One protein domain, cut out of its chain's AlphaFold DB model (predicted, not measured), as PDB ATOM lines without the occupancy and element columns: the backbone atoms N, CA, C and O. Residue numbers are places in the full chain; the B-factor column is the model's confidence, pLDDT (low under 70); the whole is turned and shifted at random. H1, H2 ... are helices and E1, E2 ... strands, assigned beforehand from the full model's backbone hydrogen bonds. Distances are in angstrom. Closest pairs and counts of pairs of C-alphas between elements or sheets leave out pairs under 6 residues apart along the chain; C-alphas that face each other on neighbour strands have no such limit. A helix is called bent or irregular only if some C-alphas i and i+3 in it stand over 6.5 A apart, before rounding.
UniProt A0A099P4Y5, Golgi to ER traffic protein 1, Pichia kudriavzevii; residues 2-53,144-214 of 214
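What this domain is: This is residues 2 to 53 and 144 to 214 of the 214 residues of the protein "Golgi to ER traffic protein 1" of Pichia kudriavzevii (UniProt A0A099P4Y5). Two long helices, H1 and H3, make a Y beside a small head: the first part of H1 is the stem, and from near the middle of H1, where the first turns of H3 touch it, the rest of H1 and H3 splay apart as the two arms of the fork. The head is a two-stranded ribbon, E1 and E2, with the short helix H2 next to it, and residues 2 to 12, 37 to 53 and 190 to 214 stick out from this body as three free arms. The printed part has 123 residues with three named helices and two named strands, in the order H1, E1, H2, E2, H3; the strands form one antiparallel sheet, E1 - E2, and the class is mostly helix. The whole is extended, with a radius of gyration of the C-alphas of 23.1 A and spans of 84 by 44 by 25 A.

Where its parts are: The sheet is made of E1, residues 146 to 149, and E2, residues 174 to 176. E1 begins with C-alpha 146 at (-0.301, 49.195, -39.825). H2, residues 160 to 166, lies between the two strands along the chain. H3, residues 177 to 210, follows E2 and is 49.9 A long, ending with C-alpha 210 at (-5.799, -0.476, -16.473). H1, residues 4 to 52, is the longest helix at 71.1 A and begins with C-alpha 4 at (-11.395, 59.512, -62.436). It has a kink of 26 degrees near residue 40, and is neither bent nor irregular, but only just: C-alphas 19 and 22 are 6.1 A apart.

How they stand to each other: E1 and E2 are antiparallel at 150 degrees, with N 147 and O 175 at 3.0 A and N 175 and O 148 at 2.8 A, both within hydrogen-bond range. The closest C-alphas of H1 and E1 are those of Phe 24 and Val 147, 5.8 A apart. Those of H2 and E2 are Thr 165 and Val 175, at 5.0 A. H1, with residues 27 to 35 alone, touches residues 177 to 185 of H3, closest at the C-alphas of Thr 31 and Ile 181, 6.6 A apart. The two run the same way at a steep tilt of 48 degrees. H2 and H3 only just touch, with 3 pairs of C-alphas within 8 A, the closest being Thr 165 and Phe 179 at 5.9 A; their tilt of 72 degrees is only just about perpendicular. H1 is apart from H2 and from E2. In H2 and H3 every O i to N i+4 pair is within hydrogen-bond range, in H1 41 of 45.

The domain as a whole: The C-alphas of Ser 2 and Leu 214, the two farthest apart, are 84.1 A from each other. Residues 54 to 143 are not printed, and C-alphas 53 and 144 are 41.9 A apart across this cut. Of the links printed whole, E2 to H3 is tight, the other two are short. The mean pLDDT of the printed part is 75.9, with low confidence in, among others, residues 2 to 20 and 151 to 158.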
ATOM      1  N   SER A   2     -16.716  62.624 -62.126       45.75
ATOM      2  CA  SER A   2     -16.668  61.863 -60.857       45.75
ATOM      3  C   SER A   2     -16.121  60.434 -61.008       45.75
ATOM      4  O   SER A   2     -16.105  59.691 -60.037       45.75
ATOM      5  N   GLY A   3     -15.699  60.042 -62.219       41.84
ATOM      6  CA  GLY A   3     -15.172  58.701 -62.516       41.84
ATOM      7  C   GLY A   3     -13.667  58.551 -62.262       41.84
ATOM      8  O   GLY A   3     -13.256  57.544 -61.703       41.84
ATOM      9  N   CYS A   4     -12.862  59.578 -62.568       43.12
ATOM     10  CA  CYS A   4     -11.395  59.512 -62.436       43.12
ATOM     11  C   CYS A   4     -10.913  59.328 -60.986       43.12
ATOM     12  O   CYS A   4      -9.959  58.607 -60.739       43.12
ATOM     13  N   PHE A   5     -11.596  59.930 -60.006       44.41
ATOM     14  CA  PHE A   5     -11.139  59.915 -58.608       44.41
ATOM     15  C   PHE A   5     -11.298  58.545 -57.920       44.41
ATOM     16  O   PHE A   5     -10.656  58.281 -56.906       44.41
ATOM     17  N   LEU A   6     -12.162  57.668 -58.449       51.44
ATOM     18  CA  LEU A   6     -12.400  56.332 -57.890       51.44
ATOM     19  C   LEU A   6     -11.449  55.274 -58.465       51.44
ATOM     20  O   LEU A   6     -11.095  54.339 -57.747       51.44
ATOM     21  N   GLU A   7     -11.016  55.418 -59.720       50.50
ATOM     22  CA  GLU A   7     -10.038  54.509 -60.334       50.50
ATOM     23  C   GLU A   7      -8.624  54.742 -59.785       50.50
ATOM     24  O   GLU A   7      -7.973  53.776 -59.386       50.50
ATOM     25  N   ASP A   8      -8.208  56.003 -59.614       51.47
ATOM     26  CA  ASP A   8      -6.894  56.343 -59.045       51.47
ATOM     27  C   ASP A   8      -6.748  55.857 -57.588       51.47
ATOM     28  O   ASP A   8      -5.705  55.335 -57.185       51.47
ATOM     29  N   GLY A   9      -7.820  55.944 -56.789       54.22
ATOM     30  CA  GLY A   9      -7.840  55.421 -55.418       54.22
ATOM     31  C   GLY A   9      -7.806  53.890 -55.349       54.22
ATOM     32  O   GLY A   9      -7.220  53.319 -54.430       54.22
ATOM     33  N   ALA A  10      -8.398  53.201 -56.328       54.38
ATOM     34  CA  ALA A  10      -8.416  51.741 -56.375       54.38
ATOM     35  C   ALA A  10      -7.061  51.142 -56.785       54.38
ATOM     36  O   ALA A  10      -6.737  50.035 -56.349       54.38
ATOM     37  N   GLU A  11      -6.266  51.839 -57.599       54.34
ATOM     38  CA  GLU A  11      -4.903  51.418 -57.957       54.34
ATOM     39  C   GLU A  11      -3.879  51.695 -56.848       54.34
ATOM     40  O   GLU A  11      -3.067  50.815 -56.550       54.34
ATOM     41  N   LEU A  12      -3.971  52.846 -56.165       55.75
ATOM     42  CA  LEU A  12      -3.165  53.162 -54.975       55.75
ATOM     43  C   LEU A  12      -3.369  52.127 -53.862       55.75
ATOM     44  O   LEU A  12      -2.406  51.539 -53.369       55.75
ATOM     45  N   MET A  13      -4.630  51.813 -53.560       56.66
ATOM     46  CA  MET A  13      -4.992  50.798 -52.571       56.66
ATOM     47  C   MET A  13      -4.442  49.414 -52.957       56.66
ATOM     48  O   MET A  13      -3.899  48.701 -52.116       56.66
ATOM     49  N   ARG A  14      -4.503  49.026 -54.241       60.12
ATOM     50  CA  ARG A  14      -4.002  47.723 -54.725       60.12
ATOM     51  C   ARG A  14      -2.500  47.540 -54.480       60.12
ATOM     52  O   ARG A  14      -2.096  46.451 -54.080       60.12
ATOM     53  N   ASN A  15      -1.698  48.583 -54.690       59.03
ATOM     54  CA  ASN A  15      -0.250  48.547 -54.456       59.03
ATOM     55  C   ASN A  15       0.109  48.514 -52.963       59.03
ATOM     56  O   ASN A  15       1.035  47.802 -52.572       59.03
ATOM     57  N   GLU A  16      -0.650  49.205 -52.110       60.72
ATOM     58  CA  GLU A  16      -0.440  49.167 -50.658       60.72
ATOM     59  C   GLU A  16      -0.709  47.770 -50.076       60.72
ATOM     60  O   GLU A  16       0.099  47.254 -49.300       60.72
ATOM     61  N   TYR A  17      -1.769  47.078 -50.516       62.50
ATOM     62  CA  TYR A  17      -2.055  45.707 -50.066       62.50
ATOM     63  C   TYR A  17      -0.984  44.689 -50.491       62.50
ATOM     64  O   TYR A  17      -0.676  43.766 -49.729       62.50
ATOM     65  N   VAL A  18      -0.383  44.854 -51.674       61.72
ATOM     66  CA  VAL A  18       0.689  43.970 -52.165       61.72
ATOM     67  C   VAL A  18       1.961  44.104 -51.321       61.72
ATOM     68  O   VAL A  18       2.656  43.109 -51.129       61.72
ATOM     69  N   LEU A  19       2.239  45.282 -50.751       61.00
ATOM     70  CA  LEU A  19       3.383  45.511 -49.855       61.00
ATOM     71  C   LEU A  19       3.100  45.129 -48.392       61.00
ATOM     72  O   LEU A  19       4.003  44.685 -47.681       61.00
ATOM     73  N   LEU A  20       1.849  45.240 -47.941       66.50
ATOM     74  CA  LEU A  20       1.438  44.872 -46.579       66.50
ATOM     75  C   LEU A  20       1.375  43.354 -46.359       66.50
ATOM     76  O   LEU A  20       1.737  42.859 -45.291       66.50
ATOM     77  N   THR A  21       0.982  42.597 -47.385       70.44
ATOM     78  CA  THR A  21       0.874  41.127 -47.335       70.44
ATOM     79  C   THR A  21       2.201  40.413 -47.000       70.44
ATOM     80  O   THR A  21       2.206  39.568 -46.098       70.44
ATOM     81  N   PRO A  22       3.351  40.726 -47.636       78.75
ATOM     82  CA  PRO A  22       4.624  40.113 -47.269       78.75
ATOM     83  C   PRO A  22       5.078  40.541 -45.869       78.75
ATOM     84  O   PRO A  22       5.550  39.694 -45.112       78.75
ATOM     85  N   LEU A  23       4.868  41.802 -45.472       77.31
ATOM     86  CA  LEU A  23       5.218  42.290 -44.132       77.31
ATOM     87  C   LEU A  23       4.443  41.539 -43.040       77.31
ATOM     88  O   LEU A  23       5.037  41.101 -42.053       77.31
ATOM     89  N   PHE A  24       3.146  41.312 -43.252       81.50
ATOM     90  CA  PHE A  24       2.309  40.489 -42.381       81.50
ATOM     91  C   PHE A  24       2.835  39.055 -42.261       81.50
ATOM     92  O   PHE A  24       2.971  38.544 -41.150       81.50
ATOM     93  N   SER A  25       3.179  38.419 -43.388       82.50
ATOM     94  CA  SER A  25       3.682  37.038 -43.414       82.50
ATOM     95  C   SER A  25       5.047  36.872 -42.730       82.50
ATOM     96  O   SER A  25       5.303  35.883 -42.047       82.50
ATOM     97  N   VAL A  26       5.924  37.867 -42.861       83.94
ATOM     98  CA  VAL A  26       7.226  37.875 -42.192       83.94
ATOM     99  C   VAL A  26       7.037  38.091 -40.692       83.94
ATOM    100  O   VAL A  26       7.659  37.402 -39.885       83.94
ATOM    101  N   LEU A  27       6.132  38.989 -40.296       83.62
ATOM    102  CA  LEU A  27       5.844  39.253 -38.889       83.62
ATOM    103  C   LEU A  27       5.212  38.040 -38.187       83.62
ATOM    104  O   LEU A  27       5.595  37.718 -37.057       83.62
ATOM    105  N   THR A  28       4.291  37.329 -38.845       86.25
ATOM    106  CA  THR A  28       3.734  36.064 -38.329       86.25
ATOM    107  C   THR A  28       4.807  34.984 -38.217       86.25
ATOM    108  O   THR A  28       4.901  34.320 -37.187       86.25
ATOM    109  N   ALA A  29       5.669  34.830 -39.225       87.81
ATOM    110  CA  ALA A  29       6.744  33.841 -39.188       87.81
ATOM    111  C   ALA A  29       7.745  34.121 -38.052       87.81
ATOM    112  O   ALA A  29       8.079  33.213 -37.288       87.81
ATOM    113  N   ILE A  30       8.174  35.379 -37.887       85.94
ATOM    114  CA  ILE A  30       9.098  35.797 -36.822       85.94
ATOM    115  C   ILE A  30       8.482  35.571 -35.439       85.94
ATOM    116  O   ILE A  30       9.164  35.092 -34.533       85.94
ATOM    117  N   THR A  31       7.197  35.881 -35.258       86.06
ATOM    118  CA  THR A  31       6.515  35.680 -33.969       86.06
ATOM    119  C   THR A  31       6.342  34.206 -33.621       86.06
ATOM    120  O   THR A  31       6.615  33.829 -32.482       86.06
ATOM    121  N   ILE A  32       5.981  33.354 -34.586       88.00
ATOM    122  CA  ILE A  32       5.906  31.900 -34.383       88.00
ATOM    123  C   ILE A  32       7.292  31.334 -34.050       88.00
ATOM    124  O   ILE A  32       7.442  30.630 -33.051       88.00
ATOM    125  N   CYS A  33       8.321  31.682 -34.831       87.44
ATOM    126  CA  CYS A  33       9.693  31.233 -34.579       87.44
ATOM    127  C   CYS A  33      10.183  31.687 -33.201       87.44
ATOM    128  O   CYS A  33      10.727  30.888 -32.442       87.44
ATOM    129  N   GLY A  34       9.930  32.947 -32.837       83.81
ATOM    130  CA  GLY A  34      10.258  33.483 -31.519       83.81
ATOM    131  C   GLY A  34       9.538  32.742 -30.391       83.81
ATOM    132  O   GLY A  34      10.158  32.429 -29.373       83.81
ATOM    133  N   PHE A  35       8.252  32.429 -30.558       85.56
ATOM    134  CA  PHE A  35       7.473  31.671 -29.578       85.56
ATOM    135  C   PHE A  35       8.049  30.264 -29.359       85.56
ATOM    136  O   PHE A  35       8.293  29.869 -28.216       85.56
ATOM    137  N   VAL A  36       8.337  29.537 -30.445       85.69
ATOM    138  CA  VAL A  36       8.924  28.187 -30.395       85.69
ATOM    139  C   VAL A  36      10.317  28.216 -29.763       85.69
ATOM    140  O   VAL A  36      10.597  27.446 -28.845       85.69
ATOM    141  N   MET A  37      11.171  29.146 -30.194       83.12
ATOM    142  CA  MET A  37      12.536  29.289 -29.686       83.12
ATOM    143  C   MET A  37      12.555  29.596 -28.183       83.12
ATOM    144  O   MET A  37      13.336  29.001 -27.447       83.12
ATOM    145  N   ASN A  38      11.666  30.467 -27.696       80.88
ATOM    146  CA  ASN A  38      11.563  30.780 -26.267       80.88
ATOM    147  C   ASN A  38      11.174  29.553 -25.437       80.88
ATOM    148  O   ASN A  38      11.715  29.330 -24.353       80.88
ATOM    149  N   ARG A  39      10.254  28.742 -25.959       79.38
ATOM    150  CA  ARG A  39       9.817  27.520 -25.292       79.38
ATOM    151  C   ARG A  39      10.955  26.503 -25.189       79.38
ATOM    152  O   ARG A  39      11.210  26.004 -24.099       79.38
ATOM    153  N   TYR A  40      11.679  26.280 -26.284       81.81
ATOM    154  CA  TYR A  40      12.790  25.326 -26.333       81.81
ATOM    155  C   TYR A  40      13.988  25.766 -25.473       81.81
ATOM    156  O   TYR A  40      14.489  25.010 -24.643       81.81
ATOM    157  N   LEU A  41      14.418  27.027 -25.606       77.81
ATOM    158  CA  LEU A  41      15.587  27.542 -24.887       77.81
ATOM    159  C   LEU A  41      15.385  27.592 -23.373       77.81
ATOM    160  O   LEU A  41      16.349  27.446 -22.627       77.81
ATOM    161  N   ARG A  42      14.155  27.807 -22.897       74.25
ATOM    162  CA  ARG A  42      13.878  27.929 -21.461       74.25
ATOM    163  C   ARG A  42      14.149  26.634 -20.703       74.25
ATOM    164  O   ARG A  42      14.702  26.695 -19.608       74.25
ATOM    165  N   GLU A  43      13.749  25.497 -21.259       71.75
ATOM    166  CA  GLU A  43      13.897  24.197 -20.600       71.75
ATOM    167  C   GLU A  43      15.364  23.758 -20.587       71.75
ATOM    168  O   GLU A  43      15.905  23.425 -19.530       71.75
ATOM    169  N   GLU A  44      16.053  23.878 -21.724       73.44
ATOM    170  CA  GLU A  44      17.466  23.515 -21.809       73.44
ATOM    171  C   GLU A  44      18.383  24.445 -21.011       73.44
ATOM    172  O   GLU A  44      19.306  23.975 -20.345       73.44
ATOM    173  N   ALA A  45      18.167  25.765 -21.068       73.69
ATOM    174  CA  ALA A  45      19.048  26.725 -20.402       73.69
ATOM    175  C   ALA A  45      18.953  26.633 -18.877       73.69
ATOM    176  O   ALA A  45      19.946  26.863 -18.184       73.69
ATOM    177  N   LEU A  46      17.773  26.290 -18.350       70.19
ATOM    178  CA  LEU A  46      17.567  26.099 -16.917       70.19
ATOM    179  C   LEU A  46      18.174  24.766 -16.458       70.19
ATOM    180  O   LEU A  46      18.881  24.745 -15.453       70.19
ATOM    181  N   ALA A  47      17.994  23.688 -17.228       69.75
ATOM    182  CA  ALA A  47      18.615  22.395 -16.941       69.75
ATOM    183  C   ALA A  47      20.154  22.468 -16.974       69.75
ATOM    184  O   ALA A  47      20.815  22.042 -16.028       69.75
ATOM    185  N   LYS A  48      20.731  23.082 -18.017       74.50
ATOM    186  CA  LYS A  48      22.187  23.273 -18.154       74.50
ATOM    187  C   LYS A  48      22.762  24.130 -17.028       74.50
ATOM    188  O   LYS A  48      23.841  23.832 -16.533       74.50
ATOM    189  N   TYR A  49      22.035  25.150 -16.580       72.44
ATOM    190  CA  TYR A  49      22.462  25.971 -15.450       72.44
ATOM    191  C   TYR A  49      22.487  25.209 -14.131       72.44
ATOM    192  O   TYR A  49      23.483  25.272 -13.419       72.44
ATOM    193  N   VAL A  50      21.429  24.458 -13.816       69.75
ATOM    194  CA  VAL A  50      21.382  23.651 -12.586       69.75
ATOM    195  C   VAL A  50      22.511  22.617 -12.559       69.75
ATOM    196  O   VAL A  50      23.067  22.363 -11.496       69.75
ATOM    197  N   LEU A  51      22.869  22.056 -13.717       68.31
ATOM    198  CA  LEU A  51      23.947  21.072 -13.835       68.31
ATOM    199  C   LEU A  51      25.349  21.689 -13.785       68.31
ATOM    200  O   LEU A  51      26.265  21.067 -13.260       68.31
ATOM    201  N   HIS A  52      25.537  22.882 -14.349       70.88
ATOM    202  CA  HIS A  52      26.863  23.488 -14.477       70.88
ATOM    203  C   HIS A  52      27.241  24.386 -13.292       70.88
ATOM    204  O   HIS A  52      28.422  24.581 -13.019       70.88
ATOM    205  N   HIS A  53      26.260  24.953 -12.590       66.44
ATOM    206  CA  HIS A  53      26.476  25.928 -11.521       66.44
ATOM    207  C   HIS A  53      26.205  25.329 -10.133       66.44
ATOM    208  O   HIS A  53      25.360  25.787  -9.364       66.44
ATOM    209  N   ASN A 144       4.093  50.675 -34.361       74.38
ATOM    210  CA  ASN A 144       3.478  51.807 -35.066       74.38
ATOM    211  C   ASN A 144       3.144  51.505 -36.528       74.38
ATOM    212  O   ASN A 144       2.718  52.399 -37.253       74.38
ATOM    213  N   ARG A 145       3.406  50.284 -37.008       80.62
ATOM    214  CA  ARG A 145       3.192  49.940 -38.415       80.62
ATOM    215  C   ARG A 145       1.806  49.305 -38.580       80.62
ATOM    216  O   ARG A 145       1.546  48.288 -37.926       80.62
ATOM    217  N   PRO A 146       0.925  49.870 -39.425       77.62
ATOM    218  CA  PRO A 146      -0.301  49.195 -39.825       77.62
ATOM    219  C   PRO A 146       0.087  47.995 -40.692       77.62
ATOM    220  O   PRO A 146       0.905  48.116 -41.601       77.62
ATOM    221  N   VAL A 147      -0.432  46.815 -40.360       76.88
ATOM    222  CA  VAL A 147      -0.065  45.564 -41.046       76.88
ATOM    223  C   VAL A 147      -1.209  45.058 -41.918       76.88
ATOM    224  O   VAL A 147      -0.981  44.416 -42.940       76.88
ATOM    225  N   LEU A 148      -2.448  45.364 -41.540       78.56
ATOM    226  CA  LEU A 148      -3.630  44.980 -42.295       78.56
ATOM    227  C   LEU A 148      -4.663  46.099 -42.214       78.56
ATOM    228  O   LEU A 148      -5.029  46.518 -41.120       78.56
ATOM    229  N   TYR A 149      -5.140  46.566 -43.365       76.25
ATOM    230  CA  TYR A 149      -6.278  47.481 -43.434       76.25
ATOM    231  C   TYR A 149      -7.555  46.698 -43.695       76.25
ATOM    232  O   TYR A 149      -7.575  45.758 -44.496       76.25
ATOM    233  N   TRP A 150      -8.637  47.101 -43.037       70.19
ATOM    234  CA  TRP A 150      -9.947  46.527 -43.306       70.19
ATOM    235  C   TRP A 150     -10.496  47.095 -44.622       70.19
ATOM    236  O   TRP A 150     -10.559  48.309 -44.809       70.19
ATOM    237  N   ARG A 151     -10.888  46.237 -45.572       64.25
ATOM    238  CA  ARG A 151     -11.459  46.700 -46.846       64.25
ATOM    239  C   ARG A 151     -12.867  47.254 -46.603       64.25
ATOM    240  O   ARG A 151     -13.777  46.487 -46.314       64.25
ATOM    241  N   GLY A 152     -13.017  48.569 -46.765       59.84
ATOM    242  CA  GLY A 152     -14.259  49.292 -47.068       59.84
ATOM    243  C   GLY A 152     -15.505  48.961 -46.232       59.84
ATOM    244  O   GLY A 152     -16.253  48.045 -46.557       59.84
ATOM    245  N   GLY A 153     -15.805  49.808 -45.242       52.97
ATOM    246  CA  GLY A 153     -17.181  50.097 -44.803       52.97
ATOM    247  C   GLY A 153     -17.755  49.281 -43.643       52.97
ATOM    248  O   GLY A 153     -18.764  49.694 -43.075       52.97
ATOM    249  N   LEU A 154     -17.130  48.172 -43.227       53.38
ATOM    250  CA  LEU A 154     -17.621  47.415 -42.060       53.38
ATOM    251  C   LEU A 154     -17.351  48.128 -40.718       53.38
ATOM    252  O   LEU A 154     -17.933  47.766 -39.697       53.38
ATOM    253  N   THR A 155     -16.471  49.133 -40.714       49.97
ATOM    254  CA  THR A 155     -15.974  49.830 -39.519       49.97
ATOM    255  C   THR A 155     -16.350  51.313 -39.455       49.97
ATOM    256  O   THR A 155     -15.911  52.012 -38.548       49.97
ATOM    257  N   THR A 156     -17.261  51.793 -40.314       48.34
ATOM    258  CA  THR A 156     -17.815  53.167 -40.253       48.34
ATOM    259  C   THR A 156     -18.540  53.471 -38.928       48.34
ATOM    260  O   THR A 156     -18.917  54.607 -38.656       48.34
ATOM    261  N   SER A 157     -18.737  52.471 -38.066       53.72
ATOM    262  CA  SER A 157     -19.181  52.665 -36.691       53.72
ATOM    263  C   SER A 157     -17.975  52.644 -35.750       53.72
ATOM    264  O   SER A 157     -17.252  51.649 -35.698       53.72
ATOM    265  N   ASN A 158     -17.781  53.739 -35.005       60.31
ATOM    266  CA  ASN A 158     -16.851  53.884 -33.876       60.31
ATOM    267  C   ASN A 158     -17.119  52.818 -32.790       60.31
ATOM    268  O   ASN A 158     -17.655  53.111 -31.723       60.31
ATOM    269  N   ASN A 159     -16.764  51.569 -33.066       70.19
ATOM    270  CA  ASN A 159     -16.930  50.439 -32.171       70.19
ATOM    271  C   ASN A 159     -15.647  50.221 -31.368       70.19
ATOM    272  O   ASN A 159     -14.539  50.451 -31.839       70.19
ATOM    273  N   TRP A 160     -15.779  49.691 -30.154       77.19
ATOM    274  CA  TRP A 160     -14.637  49.370 -29.289       77.19
ATOM    275  C   TRP A 160     -13.571  48.485 -29.975       77.19
ATOM    276  O   TRP A 160     -12.386  48.590 -29.666       77.19
ATOM    277  N   LEU A 161     -13.977  47.651 -30.939       74.25
ATOM    278  CA  LEU A 161     -13.106  46.774 -31.729       74.25
ATOM    279  C   LEU A 161     -12.115  47.535 -32.620       74.25
ATOM    280  O   LEU A 161     -10.955  47.129 -32.711       74.25
ATOM    281  N   THR A 162     -12.529  48.633 -33.260       75.44
ATOM    282  CA  THR A 162     -11.625  49.433 -34.109       75.44
ATOM    283  C   THR A 162     -10.599  50.165 -33.258       75.44
ATOM    284  O   THR A 162      -9.431  50.246 -33.623       75.44
ATOM    285  N   TRP A 163     -10.995  50.606 -32.062       78.38
ATOM    286  CA  TRP A 163     -10.060  51.166 -31.092       78.38
ATOM    287  C   TRP A 163      -9.047  50.125 -30.591       78.38
ATOM    288  O   TRP A 163      -7.854  50.407 -30.561       78.38
ATOM    289  N   MET A 164      -9.487  48.911 -30.243       80.25
ATOM    290  CA  MET A 164      -8.577  47.869 -29.745       80.25
ATOM    291  C   MET A 164      -7.576  47.388 -30.797       80.25
ATOM    292  O   MET A 164      -6.420  47.137 -30.467       80.25
ATOM    293  N   THR A 165      -8.008  47.266 -32.051       80.38
ATOM    294  CA  THR A 165      -7.146  46.829 -33.162       80.38
ATOM    295  C   THR A 165      -6.146  47.905 -33.593       80.38
ATOM    296  O   THR A 165      -5.040  47.564 -34.016       80.38
ATOM    297  N   ALA A 166      -6.492  49.185 -33.407       77.19
ATOM    298  CA  ALA A 166      -5.617  50.330 -33.663       77.19
ATOM    299  C   ALA A 166      -4.714  50.709 -32.467       77.19
ATOM    300  O   ALA A 166      -3.763  51.472 -32.621       77.19
ATOM    301  N   PHE A 167      -4.970  50.201 -31.259       75.81
ATOM    302  CA  PHE A 167      -4.161  50.509 -30.075       75.81
ATOM    303  C   PHE A 167      -2.721  49.963 -30.225       75.81
ATOM    304  O   PHE A 167      -2.553  48.848 -30.731       75.81
ATOM    305  N   PRO A 168      -1.661  50.671 -29.772       67.25
ATOM    306  CA  PRO A 168      -1.638  51.970 -29.076       67.25
ATOM    307  C   PRO A 168      -1.498  53.220 -29.969       67.25
ATOM    308  O   PRO A 168      -1.860  54.306 -29.522       67.25
ATOM    309  N   TRP A 169      -0.984  53.093 -31.198       75.31
ATOM    310  CA  TRP A 169      -0.605  54.231 -32.062       75.31
ATOM    311  C   TRP A 169      -0.950  54.025 -33.550       75.31
ATOM    312  O   TRP A 169      -0.296  54.584 -34.428       75.31
ATOM    313  N   GLY A 170      -1.934  53.181 -33.849       71.75
ATOM    314  CA  GLY A 170      -2.349  52.856 -35.211       71.75
ATOM    315  C   GLY A 170      -3.313  53.864 -35.825       71.75
ATOM    316  O   GLY A 170      -4.037  54.584 -35.132       71.75
ATOM    317  N   GLU A 171      -3.349  53.872 -37.154       74.50
ATOM    318  CA  GLU A 171      -4.355  54.591 -37.928       74.50
ATOM    319  C   GLU A 171      -5.736  53.948 -37.737       74.50
ATOM    320  O   GLU A 171      -5.856  52.731 -37.542       74.50
ATOM    321  N   LYS A 172      -6.794  54.765 -37.793       68.62
ATOM    322  CA  LYS A 172      -8.177  54.271 -37.734       68.62
ATOM    323  C   LYS A 172      -8.413  53.299 -38.897       68.62
ATOM    324  O   LYS A 172      -7.922  53.531 -39.994       68.62
ATOM    325  N   ASP A 173      -9.135  52.211 -38.627       74.00
ATOM    326  CA  ASP A 173      -9.434  51.123 -39.580       74.00
ATOM    327  C   ASP A 173      -8.239  50.249 -40.011       74.00
ATOM    328  O   ASP A 173      -8.319  49.489 -40.984       74.00
ATOM    329  N   SER A 174      -7.148  50.290 -39.238       78.00
ATOM    330  CA  SER A 174      -5.986  49.416 -39.402       78.00
ATOM    331  C   SER A 174      -5.776  48.490 -38.199       78.00
ATOM    332  O   SER A 174      -6.116  48.811 -37.060       78.00
ATOM    333  N   VAL A 175      -5.188  47.322 -38.456       82.81
ATOM    334  CA  VAL A 175      -4.674  46.412 -37.433       82.81
ATOM    335  C   VAL A 175      -3.193  46.708 -37.239       82.81
ATOM    336  O   VAL A 175      -2.390  46.555 -38.168       82.81
ATOM    337  N   THR A 176      -2.821  47.110 -36.025       84.88
ATOM    338  CA  THR A 176      -1.417  47.350 -35.681       84.88
ATOM    339  C   THR A 176      -0.632  46.049 -35.601       84.88
ATOM    340  O   THR A 176      -1.141  44.999 -35.190       84.88
ATOM    341  N   GLY A 177       0.662  46.129 -35.919       83.12
ATOM    342  CA  GLY A 177       1.581  45.015 -35.704       83.12
ATOM    343  C   GLY A 177       1.592  44.559 -34.247       83.12
ATOM    344  O   GLY A 177       1.596  43.362 -33.982       83.12
ATOM    345  N   MET A 178       1.498  45.488 -33.290       83.12
ATOM    346  CA  MET A 178       1.460  45.152 -31.864       83.12
ATOM    347  C   MET A 178       0.238  44.311 -31.485       83.12
ATOM    348  O   MET A 178       0.406  43.271 -30.842       83.12
ATOM    349  N   PHE A 179      -0.969  44.728 -31.883       85.69
ATOM    350  CA  PHE A 179      -2.185  43.965 -31.608       85.69
ATOM    351  C   PHE A 179      -2.097  42.569 -32.227       85.69
ATOM    352  O   PHE A 179      -2.355  41.575 -31.549       85.69
ATOM    353  N   TRP A 180      -1.652  42.490 -33.482       87.44
ATOM    354  CA  TRP A 180      -1.497  41.226 -34.190       87.44
ATOM    355  C   TRP A 180      -0.513  40.270 -33.502       87.44
ATOM    356  O   TRP A 180      -0.843  39.110 -33.259       87.44
ATOM    357  N   ILE A 181       0.674  40.759 -33.127       86.25
ATOM    358  CA  ILE A 181       1.687  39.961 -32.425       86.25
ATOM    359  C   ILE A 181       1.126  39.432 -31.098       86.25
ATOM    360  O   ILE A 181       1.270  38.249 -30.794       86.25
ATOM    361  N   VAL A 182       0.467  40.288 -30.310       86.00
ATOM    362  CA  VAL A 182      -0.120  39.890 -29.021       86.00
ATOM    363  C   VAL A 182      -1.239  38.869 -29.219       86.00
ATOM    364  O   VAL A 182      -1.287  37.874 -28.494       86.00
ATOM    365  N   ALA A 183      -2.122  39.077 -30.196       89.38
ATOM    366  CA  ALA A 183      -3.210  38.154 -30.498       89.38
ATOM    367  C   ALA A 183      -2.674  36.775 -30.912       89.38
ATOM    368  O   ALA A 183      -3.127  35.754 -30.390       89.38
ATOM    369  N   LEU A 184      -1.660  36.746 -31.783       89.69
ATOM    370  CA  LEU A 184      -1.039  35.512 -32.250       89.69
ATOM    371  C   LEU A 184      -0.340  34.756 -31.112       89.69
ATOM    372  O   LEU A 184      -0.528  33.552 -30.971       89.69
ATOM    373  N   GLU A 185       0.408  35.443 -30.247       88.00
ATOM    374  CA  GLU A 185       1.038  34.815 -29.077       88.00
ATOM    375  C   GLU A 185       0.016  34.215 -28.105       88.00
ATOM    376  O   GLU A 185       0.227  33.126 -27.560       88.00
ATOM    377  N   ARG A 186      -1.108  34.909 -27.884       90.25
ATOM    378  CA  ARG A 186      -2.199  34.399 -27.044       90.25
ATOM    379  C   ARG A 186      -2.828  33.159 -27.655       90.25
ATOM    380  O   ARG A 186      -3.014  32.176 -26.942       90.25
ATOM    381  N   LEU A 187      -3.084  33.181 -28.959       92.56
ATOM    382  CA  LEU A 187      -3.618  32.039 -29.689       92.56
ATOM    383  C   LEU A 187      -2.671  30.833 -29.619       92.56
ATOM    384  O   LEU A 187      -3.105  29.745 -29.248       92.56
ATOM    385  N   LEU A 188      -1.373  31.024 -29.872       91.06
ATOM    386  CA  LEU A 188      -0.365  29.964 -29.751       91.06
ATOM    387  C   LEU A 188      -0.304  29.386 -28.331       91.06
ATOM    388  O   LEU A 188      -0.234  28.172 -28.162       91.06
ATOM    389  N   THR A 189      -0.382  30.237 -27.307       90.25
ATOM    390  CA  THR A 189      -0.387  29.789 -25.906       90.25
ATOM    391  C   THR A 189      -1.591  28.896 -25.607       90.25
ATOM    392  O   THR A 189      -1.416  27.827 -25.029       90.25
ATOM    393  N   VAL A 190      -2.791  29.307 -26.035       93.69
ATOM    394  CA  VAL A 190      -4.030  28.541 -25.834       93.69
ATOM    395  C   VAL A 190      -3.999  27.215 -26.592       93.69
ATOM    396  O   VAL A 190      -4.396  26.190 -26.048       93.69
ATOM    397  N   LEU A 191      -3.505  27.208 -27.833       92.06
ATOM    398  CA  LEU A 191      -3.393  25.980 -28.626       92.06
ATOM    399  C   LEU A 191      -2.457  24.967 -27.972       92.06
ATOM    400  O   LEU A 191      -2.766  23.776 -27.916       92.06
ATOM    401  N   VAL A 192      -1.322  25.435 -27.457       90.62
ATOM    402  CA  VAL A 192      -0.363  24.553 -26.797       90.62
ATOM    403  C   VAL A 192      -0.907  24.042 -25.466       90.62
ATOM    404  O   VAL A 192      -0.842  22.837 -25.229       90.62
ATOM    405  N   SER A 193      -1.503  24.904 -24.634       89.88
ATOM    406  CA  SER A 193      -2.110  24.457 -23.371       89.88
ATOM    407  C   SER A 193      -3.236  23.456 -23.616       89.88
ATOM    408  O   SER A 193      -3.309  22.427 -22.954       89.88
ATOM    409  N   PHE A 194      -4.067  23.705 -24.630       94.25
ATOM    410  CA  PHE A 194      -5.126  22.785 -25.019       94.25
ATOM    411  C   PHE A 194      -4.569  21.415 -25.434       94.25
ATOM    412  O   PHE A 194      -5.089  20.379 -25.023       94.25
ATOM    413  N   ASN A 195      -3.480  21.384 -26.209       93.56
ATOM    414  CA  ASN A 195      -2.840  20.133 -26.611       93.56
ATOM    415  C   ASN A 195      -2.246  19.354 -25.419       93.56
ATOM    416  O   ASN A 195      -2.344  18.124 -25.367       93.56
ATOM    417  N   GLU A 196      -1.654  20.053 -24.450       91.06
ATOM    418  CA  GLU A 196      -1.149  19.451 -23.210       91.06
ATOM    419  C   GLU A 196      -2.279  18.849 -22.366       91.06
ATOM    420  O   GLU A 196      -2.177  17.700 -21.926       91.06
ATOM    421  N   ASP A 197      -3.385  19.577 -22.199       92.75
ATOM    422  CA  ASP A 197      -4.546  19.120 -21.432       92.75
ATOM    423  C   ASP A 197      -5.192  17.884 -22.065       92.75
ATOM    424  O   ASP A 197      -5.494  16.901 -21.379       92.75
ATOM    425  N   VAL A 198      -5.340  17.884 -23.393       94.75
ATOM    426  CA  VAL A 198      -5.841  16.723 -24.142       94.75
ATOM    427  C   VAL A 198      -4.922  15.514 -23.962       94.75
ATOM    428  O   VAL A 198      -5.405  14.392 -23.782       94.75
ATOM    429  N   SER A 199      -3.605  15.718 -23.994       93.00
ATOM    430  CA  SER A 199      -2.622  14.641 -23.818       93.00
ATOM    431  C   SER A 199      -2.700  14.039 -22.413       93.00
ATOM    432  O   SER A 199      -2.836  12.821 -22.269       93.00
ATOM    433  N   ARG A 200      -2.752  14.891 -21.381       93.75
ATOM    434  CA  ARG A 200      -2.921  14.484 -19.979       93.75
ATOM    435  C   ARG A 200      -4.230  13.722 -19.759       93.75
ATOM    436  O   ARG A 200      -4.247  12.691 -19.086       93.75
ATOM    437  N   TYR A 201      -5.328  14.171 -20.366       94.12
ATOM    438  CA  TYR A 201      -6.617  13.484 -20.270       94.12
ATOM    439  C   TYR A 201      -6.578  12.068 -20.880       94.12
ATOM    440  O   TYR A 201      -7.143  11.129 -20.310       94.12
ATOM    441  N   ARG A 202      -5.862  11.865 -22.000       94.25
ATOM    442  CA  ARG A 202      -5.674  10.524 -22.597       94.25
ATOM    443  C   ARG A 202      -4.863   9.583 -21.705       94.25
ATOM    444  O   ARG A 202      -5.109   8.377 -21.724       94.25
ATOM    445  N   GLU A 203      -3.887  10.092 -20.960       93.75
ATOM    446  CA  GLU A 203      -3.092   9.298 -20.014       93.75
ATOM    447  C   GLU A 203      -3.916   8.870 -18.802       93.75
ATOM    448  O   GLU A 203      -3.958   7.685 -18.474       93.75
ATOM    449  N   LEU A 204      -4.662   9.800 -18.199       93.44
ATOM    450  CA  LEU A 204      -5.550   9.491 -17.076       93.44
ATOM    451  C   LEU A 204      -6.605   8.444 -17.452       93.44
ATOM    452  O   LEU A 204      -6.875   7.526 -16.675       93.44
ATOM    453  N   ARG A 205      -7.165   8.533 -18.667       94.19
ATOM    454  CA  ARG A 205      -8.108   7.529 -19.177       94.19
ATOM    455  C   ARG A 205      -7.449   6.149 -19.324       94.19
ATOM    456  O   ARG A 205      -8.070   5.158 -18.951       94.19
ATOM    457  N   ARG A 206      -6.200   6.077 -19.807       92.44
ATOM    458  CA  ARG A 206      -5.432   4.818 -19.889       92.44
ATOM    459  C   ARG A 206      -5.191   4.201 -18.506       92.44
ATOM    460  O   ARG A 206      -5.468   3.019 -18.326       92.44
ATOM    461  N   CYS A 207      -4.776   4.993 -17.516       89.00
ATOM    462  CA  CYS A 207      -4.563   4.512 -16.143       89.00
ATOM    463  C   CYS A 207      -5.863   4.048 -15.461       89.00
ATOM    464  O   CYS A 207      -5.856   3.070 -14.720       89.00
ATOM    465  N   SER A 208      -6.982   4.736 -15.717       90.56
ATOM    466  CA  SER A 208      -8.305   4.345 -15.208       90.56
ATOM    467  C   SER A 208      -8.789   3.023 -15.810       90.56
ATOM    468  O   SER A 208      -9.335   2.197 -15.085       90.56
ATOM    469  N   SER A 209      -8.543   2.793 -17.106       87.50
ATOM    470  CA  SER A 209      -8.845   1.510 -17.756       87.50
ATOM    471  C   SER A 209      -8.019   0.376 -17.149       87.50
ATOM    472  O   SER A 209      -8.592  -0.604 -16.697       87.50
ATOM    473  N   SER A 210      -6.699   0.555 -17.017       86.06
ATOM    474  CA  SER A 210      -5.799  -0.476 -16.473       86.06
ATOM    475  C   SER A 210      -6.113  -0.887 -15.029       86.06
ATOM    476  O   SER A 210      -5.774  -1.998 -14.638       86.06
ATOM    477  N   LYS A 211      -6.733  -0.012 -14.223       81.94
ATOM    478  CA  LYS A 211      -7.163  -0.335 -12.850       81.94
ATOM    479  C   LYS A 211      -8.460  -1.140 -12.772       81.94
ATOM    480  O   LYS A 211      -8.760  -1.641 -11.700       81.94
ATOM    481  N   LYS A 212      -9.256  -1.201 -13.843       79.50
ATOM    482  CA  LYS A 212     -10.502  -1.987 -13.875       79.50
ATOM    483  C   LYS A 212     -10.271  -3.444 -14.275       79.50
ATOM    484  O   LYS A 212     -11.152  -4.262 -14.048       79.50
ATOM    485  N   ASP A 213      -9.107  -3.731 -14.849       72.62
ATOM    486  CA  ASP A 213      -8.719  -5.055 -15.338       72.62
ATOM    487  C   ASP A 213      -7.906  -5.864 -14.293       72.62
ATOM    488  O   ASP A 213      -7.411  -6.946 -14.604       72.62
ATOM    489  N   LEU A 214      -7.761  -5.334 -13.069       57.84
ATOM    490  CA  LEU A 214      -7.044  -5.895 -11.909       57.84
ATOM    491  C   LEU A 214      -8.018  -6.103 -10.747       57.84
ATOM    492  O   LEU A 214      -7.887  -7.141 -10.063       57.84
TER     493      LEU A 214